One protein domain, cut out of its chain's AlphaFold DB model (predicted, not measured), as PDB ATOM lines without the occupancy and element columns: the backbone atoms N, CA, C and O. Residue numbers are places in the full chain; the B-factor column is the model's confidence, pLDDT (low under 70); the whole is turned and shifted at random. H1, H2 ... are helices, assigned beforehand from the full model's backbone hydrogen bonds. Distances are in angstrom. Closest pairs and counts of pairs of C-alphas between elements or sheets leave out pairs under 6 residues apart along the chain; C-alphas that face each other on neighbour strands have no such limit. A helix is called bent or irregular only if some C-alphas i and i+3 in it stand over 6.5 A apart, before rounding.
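Overview. This is residues 4 to 84 of the 87 residues of an uncharacterized protein of Bacillus cereus (UniProt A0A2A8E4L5). H3, H4 and H5 make an open horseshoe round H2, and H1 packs on H2 as a helical hairpin. Residues 46 to 51 and 65 to 76 stick out. The printed part has 81 residues with five named helices, H1 to H5 in order: all helix. It is compact, radius of gyration of the C-alphas 12.6 A, spanning 36 by 30 by 24 A.

Along the chain. H1, residues 4 to 12, begins at C-alpha 4 (-26.701, 77.582, 136.828). H2 is residues 16 to 28, H3 38 to 45. H4, 47 to 66, 29.3 A long, is irregular: C-alphas 48 and 51 are 7.6 A apart. H5, 71 to 82, ends at C-alpha 82 (-19.957, 72.043, 132.607).

Arrangement. H2 touches H1, closest C-alphas Val 19 and Leu 7, 5.9 A. With residues 56 to 61 alone, H4 touches H2 at 87 degrees, about perpendicular, closest C-alphas Val 57 and Leu 21, 5.7 A. H2 and H3 are near each other; H5 touches no helix. Each O i to N i+4 pair is within hydrogen-bond range in H1 and H2, against 1 of 4 in H3 (i+3: 4 of 5), 14 of 16 in H4, 7 of 8 in H5.

Size, cuts and confidence. The printed part has no cut and no long link; pLDDT is under 70 at residues 66 to 69 and 78 to 84.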
ATOM      1  N   SER A   4     -26.581  79.038 136.627       92.19
ATOM      2  CA  SER A   4     -26.701  77.582 136.828       92.19
ATOM      3  C   SER A   4     -26.884  77.195 138.296       92.19
ATOM      4  O   SER A   4     -27.825  76.476 138.616       92.19
ATOM      5  N   GLU A   5     -26.056  77.736 139.189       92.50
ATOM      6  CA  GLU A   5     -26.125  77.478 140.635       92.50
ATOM      7  C   GLU A   5     -27.487  77.910 141.202       92.50
ATOM      8  O   GLU A   5     -28.111  77.197 141.988       92.50
ATOM      9  N   LEU A   6     -28.009  79.058 140.747       94.31
ATOM     10  CA  LEU A   6     -29.349  79.512 141.124       94.31
ATOM     11  C   LEU A   6     -30.449  78.592 140.577       94.31
ATOM     12  O   LEU A   6     -31.450  78.362 141.256       94.31
ATOM     13  N   LEU A   7     -30.295  78.076 139.356       93.62
ATOM     14  CA  LEU A   7     -31.247  77.137 138.770       93.62
ATOM     15  C   LEU A   7     -31.282  75.814 139.545       93.62
ATOM     16  O   LEU A   7     -32.372  75.305 139.811       93.62
ATOM     17  N   GLU A   8     -30.123  75.269 139.909       90.81
ATOM     18  CA  GLU A   8     -30.010  74.064 140.737       90.81
ATOM     19  C   GLU A   8     -30.677  74.278 142.093       90.81
ATOM     20  O   GLU A   8     -31.563  73.510 142.473       90.81
ATOM     21  N   TYR A   9     -30.341  75.382 142.769       93.31
ATOM     22  CA  TYR A   9     -30.961  75.763 144.033       93.31
ATOM     23  C   TYR A   9     -32.486  75.871 143.909       93.31
ATOM     24  O   TYR A   9     -33.224  75.262 144.685       93.31
ATOM     25  N   ALA A  10     -32.976  76.605 142.907       93.81
ATOM     26  CA  ALA A  10     -34.402  76.802 142.676       93.81
ATOM     27  C   ALA A  10     -35.128  75.488 142.360       93.81
ATOM     28  O   ALA A  10     -36.262  75.295 142.793       93.81
ATOM     29  N   THR A  11     -34.474  74.575 141.641       90.19
ATOM     30  CA  THR A  11     -35.021  73.251 141.327       90.19
ATOM     31  C   THR A  11     -35.109  72.391 142.586       90.19
ATOM     32  O   THR A  11     -36.183  71.871 142.885       90.19
ATOM     33  N   ALA A  12     -34.029  72.315 143.370       89.62
ATOM     34  CA  ALA A  12     -33.972  71.540 144.611       89.62
ATOM     35  C   ALA A  12     -34.995  72.009 145.662       89.62
ATOM     36  O   ALA A  12     -35.502  71.200 146.435       89.62
ATOM     37  N   HIS A  13     -35.337  73.300 145.664       93.31
ATOM     38  CA  HIS A  13     -36.284  73.898 146.613       93.31
ATOM     39  C   HIS A  13     -37.697  74.096 146.038       93.31
ATOM     40  O   HIS A  13     -38.537  74.732 146.672       93.31
ATOM     41  N   GLY A  14     -37.988  73.588 144.835       89.44
ATOM     42  CA  GLY A  14     -39.323  73.689 144.234       89.44
ATOM     43  C   GLY A  14     -39.760  75.119 143.879       89.44
ATOM     44  O   GLY A  14     -40.956  75.397 143.768       89.44
ATOM     45  N   LEU A  15     -38.816  76.041 143.661       91.88
ATOM     46  CA  LEU A  15     -39.062  77.439 143.287       91.88
ATOM     47  C   LEU A  15     -39.414  77.555 141.794       91.88
ATOM     48  O   LEU A  15     -38.712  78.168 140.988       91.88
ATOM     49  N   VAL A  16     -40.547  76.962 141.421       89.69
ATOM     50  CA  VAL A  16     -40.993  76.746 140.034       89.69
ATOM     51  C   VAL A  16     -41.057  78.008 139.170       89.69
ATOM     52  O   VAL A  16     -40.832  77.929 137.964       89.69
ATOM     53  N   SER A  17     -41.358  79.170 139.754       88.94
ATOM     54  CA  SER A  17     -41.408  80.439 139.017       88.94
ATOM     55  C   SER A  17     -40.010  80.939 138.644       88.94
ATOM     56  O   SER A  17     -39.823  81.432 137.535       88.94
ATOM     57  N   ILE A  18     -39.026  80.767 139.536       92.38
ATOM     58  CA  ILE A  18     -37.625  81.135 139.283       92.38
ATOM     59  C   ILE A  18     -37.027  80.191 138.244       92.38
ATOM     60  O   ILE A  18     -36.413  80.653 137.286       92.38
ATOM     61  N   VAL A  19     -37.283  78.885 138.378       93.56
ATOM     62  CA  VAL A  19     -36.890  77.884 137.375       93.56
ATOM     63  C   VAL A  19     -37.424  78.283 135.998       93.56
ATOM     64  O   VAL A  19     -36.649  78.437 135.060       93.56
ATOM     65  N   ALA A  20     -38.730  78.537 135.884       93.06
ATOM     66  CA  ALA A  20     -39.350  78.905 134.614       93.06
ATOM     67  C   ALA A  20     -38.788  80.205 134.018       93.06
ATOM     68  O   ALA A  20     -38.629  80.300 132.802       93.06
ATOM     69  N   LEU A  21     -38.474  81.198 134.855       94.25
ATOM     70  CA  LEU A  21     -37.844  82.438 134.411       94.25
ATOM     71  C   LEU A  21     -36.443  82.190 133.845       94.25
ATOM     72  O   LEU A  21     -36.144  82.648 132.744       94.25
ATOM     73  N   ILE A  22     -35.595  81.465 134.575       94.44
ATOM     74  CA  ILE A  22     -34.225  81.178 134.133       94.44
ATOM     75  C   ILE A  22     -34.259  80.389 132.824       94.44
ATOM     76  O   ILE A  22     -33.558  80.728 131.874       94.44
ATOM     77  N   GLU A  23     -35.118  79.379 132.728       92.44
ATOM     78  CA  GLU A  23     -35.269  78.595 131.505       92.44
ATOM     79  C   GLU A  23     -35.745  79.430 130.316       92.44
ATOM     80  O   GLU A  23     -35.203  79.301 129.217       92.44
ATOM     81  N   LEU A  24     -36.722  80.313 130.525       94.50
ATOM     82  CA  LEU A  24     -37.187  81.241 129.501       94.50
ATOM     83  C   LEU A  24     -36.034  82.122 128.998       94.50
ATOM     84  O   LEU A  24     -35.826  82.225 127.788       94.50
ATOM     85  N   LEU A  25     -35.291  82.753 129.908       94.56
ATOM     86  CA  LEU A  25     -34.238  83.710 129.559       94.56
ATOM     87  C   LEU A  25     -33.027  83.039 128.905       94.56
ATOM     88  O   LEU A  25     -32.451  83.600 127.970       94.56
ATOM     89  N   VAL A  26     -32.656  81.846 129.373       93.19
ATOM     90  CA  VAL A  26     -31.460  81.140 128.907       93.19
ATOM     91  C   VAL A  26     -31.724  80.307 127.658       93.19
ATOM     92  O   VAL A  26     -30.909  80.309 126.739       93.19
ATOM     93  N   LEU A  27     -32.856  79.603 127.585       88.94
ATOM     94  CA  LEU A  27     -33.109  78.666 126.488       88.94
ATOM     95  C   LEU A  27     -33.894  79.277 125.345       88.94
ATOM     96  O   LEU A  27     -33.531  79.105 124.186       88.94
ATOM     97  N   GLU A  28     -35.010  79.922 125.673       89.25
ATOM     98  CA  GLU A  28     -35.953  80.374 124.655       89.25
ATOM     99  C   GLU A  28     -35.584  81.763 124.146       89.25
ATOM    100  O   GLU A  28     -35.689  82.033 122.953       89.25
ATOM    101  N   LYS A  29     -35.125  82.644 125.039       90.94
ATOM    102  CA  LYS A  29     -34.686  83.995 124.677       90.94
ATOM    103  C   LYS A  29     -33.186  84.097 124.418       90.94
ATOM    104  O   LYS A  29     -32.790  84.999 123.693       90.94
ATOM    105  N   GLN A  30     -32.372  83.203 124.987       91.62
ATOM    106  CA  GLN A  30     -30.905  83.198 124.854       91.62
ATOM    107  C   GLN A  30     -30.235  84.546 125.195       91.62
ATOM    108  O   GLN A  30     -29.180  84.888 124.669       91.62
ATOM    109  N   VAL A  31     -30.845  85.321 126.098       93.38
ATOM    110  CA  VAL A  31     -30.366  86.654 126.518       93.38
ATOM    111  C   VAL A  31     -29.512  86.609 127.790       93.38
ATOM    112  O   VAL A  31     -28.826  87.573 128.136       93.38
ATOM    113  N   VAL A  32     -29.539  85.472 128.483       93.44
ATOM    114  CA  VAL A  32     -28.714  85.141 129.649       93.44
ATOM    115  C   VAL A  32     -28.059  83.785 129.384       93.44
ATOM    116  O   VAL A  32     -28.647  82.921 128.739       93.44
ATOM    117  N   LYS A  33     -26.835  83.587 129.860       92.06
ATOM    118  CA  LYS A  33     -26.112  82.314 129.836       92.06
ATOM    119  C   LYS A  33     -26.103  81.720 131.239       92.06
ATOM    120  O   LYS A  33     -26.065  82.449 132.222       92.06
ATOM    121  N   PHE A  34     -26.049  80.396 131.340       89.50
ATOM    122  CA  PHE A  34     -25.872  79.708 132.625       89.50
ATOM    123  C   PHE A  34     -24.598  80.133 133.373       89.50
ATOM    124  O   PHE A  34     -24.585  80.165 134.598       89.50
ATOM    125  N   THR A  35     -23.563  80.509 132.619       90.25
ATOM    126  CA  THR A  35     -22.277  80.993 133.129       90.25
ATOM    127  C   THR A  35     -22.299  82.440 133.600       90.25
ATOM    128  O   THR A  35     -21.339  82.868 134.233       90.25
ATOM    129  N   ASP A  36     -23.345  83.203 133.271       92.62
ATOM    130  CA  ASP A  36     -23.441  84.590 133.708       92.62
ATOM    131  C   ASP A  36     -23.623  84.653 135.232       92.62
ATOM    132  O   ASP A  36     -24.198  83.749 135.850       92.62
ATOM    133  N   ASP A  37     -23.158  85.747 135.834       95.25
ATOM    134  CA  ASP A  37     -23.475  86.044 137.227       95.25
ATOM    135  C   ASP A  37     -24.971  86.373 137.375       95.25
ATOM    136  O   ASP A  37     -25.590  86.995 136.502       95.25
ATOM    137  N   VAL A  38     -25.555  85.955 138.497       95.00
ATOM    138  CA  VAL A  38     -26.965  86.176 138.839       95.00
ATOM    139  C   VAL A  38     -27.342  87.658 138.844       95.00
ATOM    140  O   VAL A  38     -28.497  87.966 138.547       95.00
ATOM    141  N   ALA A  39     -26.398  88.581 139.053       94.56
ATOM    142  CA  ALA A  39     -26.624  90.020 138.912       94.56
ATOM    143  C   ALA A  39     -27.212  90.400 137.538       94.56
ATOM    144  O   ALA A  39     -27.991  91.343 137.417       94.56
ATOM    145  N   LYS A  40     -26.940  89.626 136.478       92.94
ATOM    146  CA  LYS A  40     -27.531  89.863 135.151       92.94
ATOM    147  C   LYS A  40     -29.053  89.668 135.125       92.94
ATOM    148  O   LYS A  40     -29.729  90.215 134.251       92.94
ATOM    149  N   LEU A  41     -29.608  88.914 136.077       92.75
ATOM    150  CA  LEU A  41     -31.052  88.738 136.225       92.75
ATOM    151  C   LEU A  41     -31.738  89.984 136.803       92.75
ATOM    152  O   LEU A  41     -32.920  90.186 136.529       92.75
ATOM    153  N   GLU A  42     -31.018  90.858 137.518       91.25
ATOM    154  CA  GLU A  42     -31.576  92.078 138.128       91.25
ATOM    155  C   GLU A  42     -32.265  92.981 137.105       91.25
ATOM    156  O   GLU A  42     -33.332  93.529 137.378       91.25
ATOM    157  N   TYR A  43     -31.718  93.067 135.887       90.62
ATOM    158  CA  TYR A  43     -32.341  93.796 134.782       90.62
ATOM    159  C   TYR A  43     -33.773  93.315 134.502       90.62
ATOM    160  O   TYR A  43     -34.670  94.130 134.284       90.62
ATOM    161  N   TYR A  44     -34.002  92.003 134.547       90.06
ATOM    162  CA  TYR A  44     -35.298  91.379 134.275       90.06
ATOM    163  C   TYR A  44     -36.246  91.419 135.480       90.06
ATOM    164  O   TYR A  44     -37.453  91.248 135.303       90.06
ATOM    165  N   PHE A  45     -35.720  91.684 136.680       87.62
ATOM    166  CA  PHE A  45     -36.494  91.861 137.912       87.62
ATOM    167  C   PHE A  45     -36.951  93.300 138.161       87.62
ATOM    168  O   PHE A  45     -37.685  93.545 139.116       87.62
ATOM    169  N   GLN A  46     -36.562  94.257 137.316       91.75
ATOM    170  CA  GLN A  46     -36.992  95.647 137.466       91.75
ATOM    171  C   GLN A  46     -38.523  95.768 137.431       91.75
ATOM    172  O   GLN A  46     -39.182  95.211 136.550       91.75
ATOM    173  N   ASP A  47     -39.090  96.577 138.332       93.44
ATOM    174  CA  ASP A  47     -40.546  96.714 138.501       93.44
ATOM    175  C   ASP A  47     -41.287  97.083 137.210       93.44
ATOM    176  O   ASP A  47     -42.384  96.580 136.950       93.44
ATOM    177  N   ARG A  48     -40.661  97.894 136.347       94.31
ATOM    178  CA  ARG A  48     -41.213  98.273 135.034       94.31
ATOM    179  C   ARG A  48     -41.487  97.080 134.113       94.31
ATOM    180  O   ARG A  48     -42.323  97.182 133.221       94.31
ATOM    181  N   PHE A  49     -40.807  95.952 134.323       92.00
ATOM    182  CA  PHE A  49     -40.980  94.728 133.542       92.00
ATOM    183  C   PHE A  49     -41.822  93.672 134.253       92.00
ATOM    184  O   PHE A  49     -42.175  92.680 133.622       92.00
ATOM    185  N   ARG A  50     -42.196  93.872 135.523       90.75
ATOM    186  CA  ARG A  50     -42.855  92.855 136.358       90.75
ATOM    187  C   ARG A  50     -44.076  92.225 135.685       90.75
ATOM    188  O   ARG A  50     -44.205  91.005 135.648       90.75
ATOM    189  N   VAL A  51     -44.963  93.050 135.127       93.88
ATOM    190  CA  VAL A  51     -46.193  92.570 134.471       93.88
ATOM    191  C   VAL A  51     -45.865  91.753 133.220       93.88
ATOM    192  O   VAL A  51     -46.338  90.626 133.087       93.88
ATOM    193  N   ALA A  52     -45.026  92.291 132.331       92.75
ATOM    194  CA  ALA A  52     -44.645  91.618 131.091       92.75
ATOM    195  C   ALA A  52     -43.869  90.319 131.363       92.75
ATOM    196  O   ALA A  52     -44.138  89.286 130.753       92.75
ATOM    197  N   MET A  53     -42.946  90.337 132.326       93.31
ATOM    198  CA  MET A  53     -42.148  89.170 132.686       93.31
ATOM    199  C   MET A  53     -43.021  88.054 133.258       93.31
ATOM    200  O   MET A  53     -42.903  86.911 132.827       93.31
ATOM    201  N   ASN A  54     -43.973  88.384 134.136       92.81
ATOM    202  CA  ASN A  54     -44.937  87.410 134.647       92.81
ATOM    203  C   ASN A  54     -45.761  86.772 133.519       92.81
ATOM    204  O   ASN A  54     -45.968  85.559 133.521       92.81
ATOM    205  N   GLN A  55     -46.192  87.560 132.527       95.38
ATOM    206  CA  GLN A  55     -46.910  87.037 131.360       95.38
ATOM    207  C   GLN A  55     -46.039  86.086 130.529       95.38
ATOM    208  O   GLN A  55     -46.504  85.014 130.140       95.38
ATOM    209  N   HIS A  56     -44.774  86.438 130.285       93.88
ATOM    210  CA  HIS A  56     -43.851  85.572 129.553       93.88
ATOM    211  C   HIS A  56     -43.542  84.272 130.304       93.88
ATOM    212  O   HIS A  56     -43.541  83.204 129.691       93.88
ATOM    213  N   VAL A  57     -43.332  84.344 131.620       93.00
ATOM    214  CA  VAL A  57     -43.102  83.167 132.469       93.00
ATOM    215  C   VAL A  57     -44.325  82.253 132.463       93.00
ATOM    216  O   VAL A  57     -44.184  81.047 132.273       93.00
ATOM    217  N   GLU A  58     -45.538  82.790 132.594       93.44
ATOM    218  CA  GLU A  58     -46.758  81.977 132.520       93.44
ATOM    219  C   GLU A  58     -46.957  81.336 131.142       93.44
ATOM    220  O   GLU A  58     -47.284  80.150 131.056       93.44
ATOM    221  N   ALA A  59     -46.703  82.072 130.057       93.25
ATOM    222  CA  ALA A  59     -46.756  81.519 128.704       93.25
ATOM    223  C   ALA A  59     -45.754  80.365 128.528       93.25
ATOM    224  O   ALA A  59     -46.117  79.296 128.025       93.25
ATOM    225  N   TYR A  60     -44.524  80.540 129.018       92.00
ATOM    226  CA  TYR A  60     -43.499  79.499 129.017       92.00
ATOM    227  C   TYR A  60     -43.933  78.268 129.824       92.00
ATOM    228  O   TYR A  60     -43.865  77.140 129.333       92.00
ATOM    229  N   ARG A  61     -44.468  78.463 131.035       90.06
ATOM    230  CA  ARG A  61     -44.955  77.367 131.892       90.06
ATOM    231  C   ARG A  61     -46.110  76.600 131.262       90.06
ATOM    232  O   ARG A  61     -46.185  75.386 131.435       90.06
ATOM    233  N   ARG A  62     -47.017  77.272 130.546       90.50
ATOM    234  CA  ARG A  62     -48.102  76.606 129.802       90.50
ATOM    235  C   ARG A  62     -47.544  75.746 128.673       90.50
ATOM    236  O   ARG A  62     -47.871  74.567 128.601       90.50
ATOM    237  N   LYS A  63     -46.636  76.303 127.867       88.56
ATOM    238  CA  LYS A  63     -45.943  75.581 126.789       88.56
ATOM    239  C   LYS A  63     -45.175  74.361 127.315       88.56
ATOM    240  O   LYS A  63     -45.281  73.285 126.740       88.56
ATOM    241  N   LYS A  64     -44.467  74.499 128.441       82.81
ATOM    242  CA  LYS A  64     -43.736  73.399 129.093       82.81
ATOM    243  C   LYS A  64     -44.666  72.377 129.752       82.81
ATOM    244  O   LYS A  64     -44.389  71.192 129.706       82.81
ATOM    245  N   ARG A  65     -45.819  72.767 130.304       80.50
ATOM    246  CA  ARG A  65     -46.812  71.781 130.780       80.50
ATOM    247  C   ARG A  65     -47.354  70.900 129.656       80.50
ATOM    248  O   ARG A  65     -47.652  69.738 129.898       80.50
ATOM    249  N   MET A  66     -47.453  71.437 128.442       69.94
ATOM    250  CA  MET A  66     -47.828  70.661 127.255       69.94
ATOM    251  C   MET A  66     -46.686  69.776 126.732       69.94
ATOM    252  O   MET A  66     -46.943  68.825 126.001       69.94
ATOM    253  N   ARG A  67     -45.433  70.074 127.099       68.00
ATOM    254  CA  ARG A  67     -44.229  69.339 126.699       68.00
ATOM    255  C   ARG A  67     -43.409  68.980 127.937       68.00
ATOM    256  O   ARG A  67     -42.552  69.756 128.361       68.00
ATOM    257  N   VAL A  68     -43.654  67.796 128.494       64.31
ATOM    258  CA  VAL A  68     -42.817  67.252 129.571       64.31
ATOM    259  C   VAL A  68     -41.387  67.134 129.048       64.31
ATOM    260  O   VAL A  68     -41.140  66.451 128.058       64.31
ATOM    261  N   MET A  69     -40.467  67.863 129.678       69.75
ATOM    262  CA  MET A  69     -39.039  67.753 129.398       69.75
ATOM    263  C   MET A  69     -38.537  66.441 129.986       69.75
ATOM    264  O   MET A  69     -38.828  66.136 131.142       69.75
ATOM    265  N   THR A  70     -37.817  65.679 129.179       74.44
ATOM    266  CA  THR A  70     -37.246  64.394 129.582       74.44
ATOM    267  C   THR A  70     -35.986  64.585 130.427       74.44
ATOM    268  O   THR A  70     -35.288  65.594 130.295       74.44
ATOM    269  N   ASP A  71     -35.657  63.587 131.248       70.38
ATOM    270  CA  ASP A  71     -34.414  63.578 132.033       70.38
ATOM    271  C   ASP A  71     -33.175  63.669 131.128       70.38
ATOM    272  O   ASP A  71     -32.219  64.366 131.451       70.38
ATOM    273  N   GLN A  72     -33.222  63.063 129.937       73.94
ATOM    274  CA  GLN A  72     -32.155  63.159 128.937       73.94
ATOM    275  C   GLN A  72     -31.946  64.603 128.461       73.94
ATOM    276  O   GLN A  72     -30.817  65.088 128.415       73.94
ATOM    277  N   GLU A  73     -33.028  65.308 128.116       73.50
ATOM    278  CA  GLU A  73     -32.955  66.717 127.709       73.50
ATOM    279  C   GLU A  73     -32.423  67.598 128.843       73.50
ATOM    280  O   GLU A  73     -31.722  68.574 128.573       73.50
ATOM    281  N   TRP A  74     -32.729  67.259 130.098       73.25
ATOM    282  CA  TRP A  74     -32.184  67.947 131.264       73.25
ATOM    283  C   TRP A  74     -30.680  67.702 131.420       73.25
ATOM    284  O   TRP A  74     -29.925  68.671 131.507       73.25
ATOM    285  N   CYS A  75     -30.234  66.444 131.377       71.00
ATOM    286  CA  CYS A  75     -28.821  66.075 131.494       71.00
ATOM    287  C   CYS A  75     -27.979  66.699 130.378       71.00
ATOM    288  O   CYS A  75     -27.034  67.424 130.668       71.00
ATOM    289  N   THR A  76     -28.388  66.562 129.114       77.44
ATOM    290  CA  THR A  76     -27.697  67.199 127.978       77.44
ATOM    291  C   THR A  76     -27.636  68.722 128.109       77.44
ATOM    292  O   THR A  76     -26.714  69.377 127.618       77.44
ATOM    293  N   ARG A  77     -28.629  69.334 128.758       72.44
ATOM    294  CA  ARG A  77     -28.631  70.774 128.994       72.44
ATOM    295  C   ARG A  77     -27.653  71.182 130.089       72.44
ATOM    296  O   ARG A  77     -27.047  72.240 129.941       72.44
ATOM    297  N   MET A  78     -27.518  70.373 131.139       66.75
ATOM    298  CA  MET A  78     -26.552  70.583 132.218       66.75
ATOM    299  C   MET A  78     -25.116  70.260 131.782       66.75
ATOM    300  O   MET A  78     -24.210  71.005 132.118       66.75
ATOM    301  N   GLU A  79     -24.890  69.275 130.916       66.38
ATOM    302  CA  GLU A  79     -23.552  68.988 130.363       66.38
ATOM    303  C   GLU A  79     -22.980  70.181 129.571       66.38
ATOM    304  O   GLU A  79     -21.822  70.557 129.727       66.38
ATOM    305  N   ARG A  80     -23.823  70.903 128.814       62.06
ATOM    306  CA  ARG A  80     -23.430  72.163 128.137       62.06
ATOM    307  C   ARG A  80     -23.086  73.311 129.097       62.06
ATOM    308  O   ARG A  80     -22.654  74.388 128.653       62.06
ATOM    309  N   VAL A  81     -23.396  73.161 130.379       57.62
ATOM    310  CA  VAL A  81     -23.011  74.096 131.438       57.62
ATOM    311  C   VAL A  81     -21.599  73.768 131.919       57.62
ATOM    312  O   VAL A  81     -20.810  74.701 132.027       57.62
ATOM    313  N   ASP A  82     -21.259  72.488 132.088       52.31
ATOM    314  CA  ASP A  82     -19.957  72.043 132.607       52.31
ATOM    315  C   ASP A  82     -18.790  72.190 131.619       52.31
ATOM    316  O   ASP A  82     -17.718  72.650 132.015       52.31
ATOM    317  N   ASP A  83     -18.999  71.937 130.322       52.44
ATOM    318  CA  ASP A  83     -17.922  71.999 129.309       52.44
ATOM    319  C   ASP A  83     -17.284  73.396 129.133       52.44
ATOM    320  O   ASP A  83     -16.272  73.545 128.454       52.44
ATOM    321  N   ARG A  84     -17.860  74.450 129.731       48.03
ATOM    322  CA  ARG A  84     -17.375  75.842 129.636       48.03
ATOM    323  C   ARG A  84     -16.712  76.366 130.912       48.03
ATOM    324  O   ARG A  84     -16.429  77.559 130.986       48.03
TER     325      ARG A  84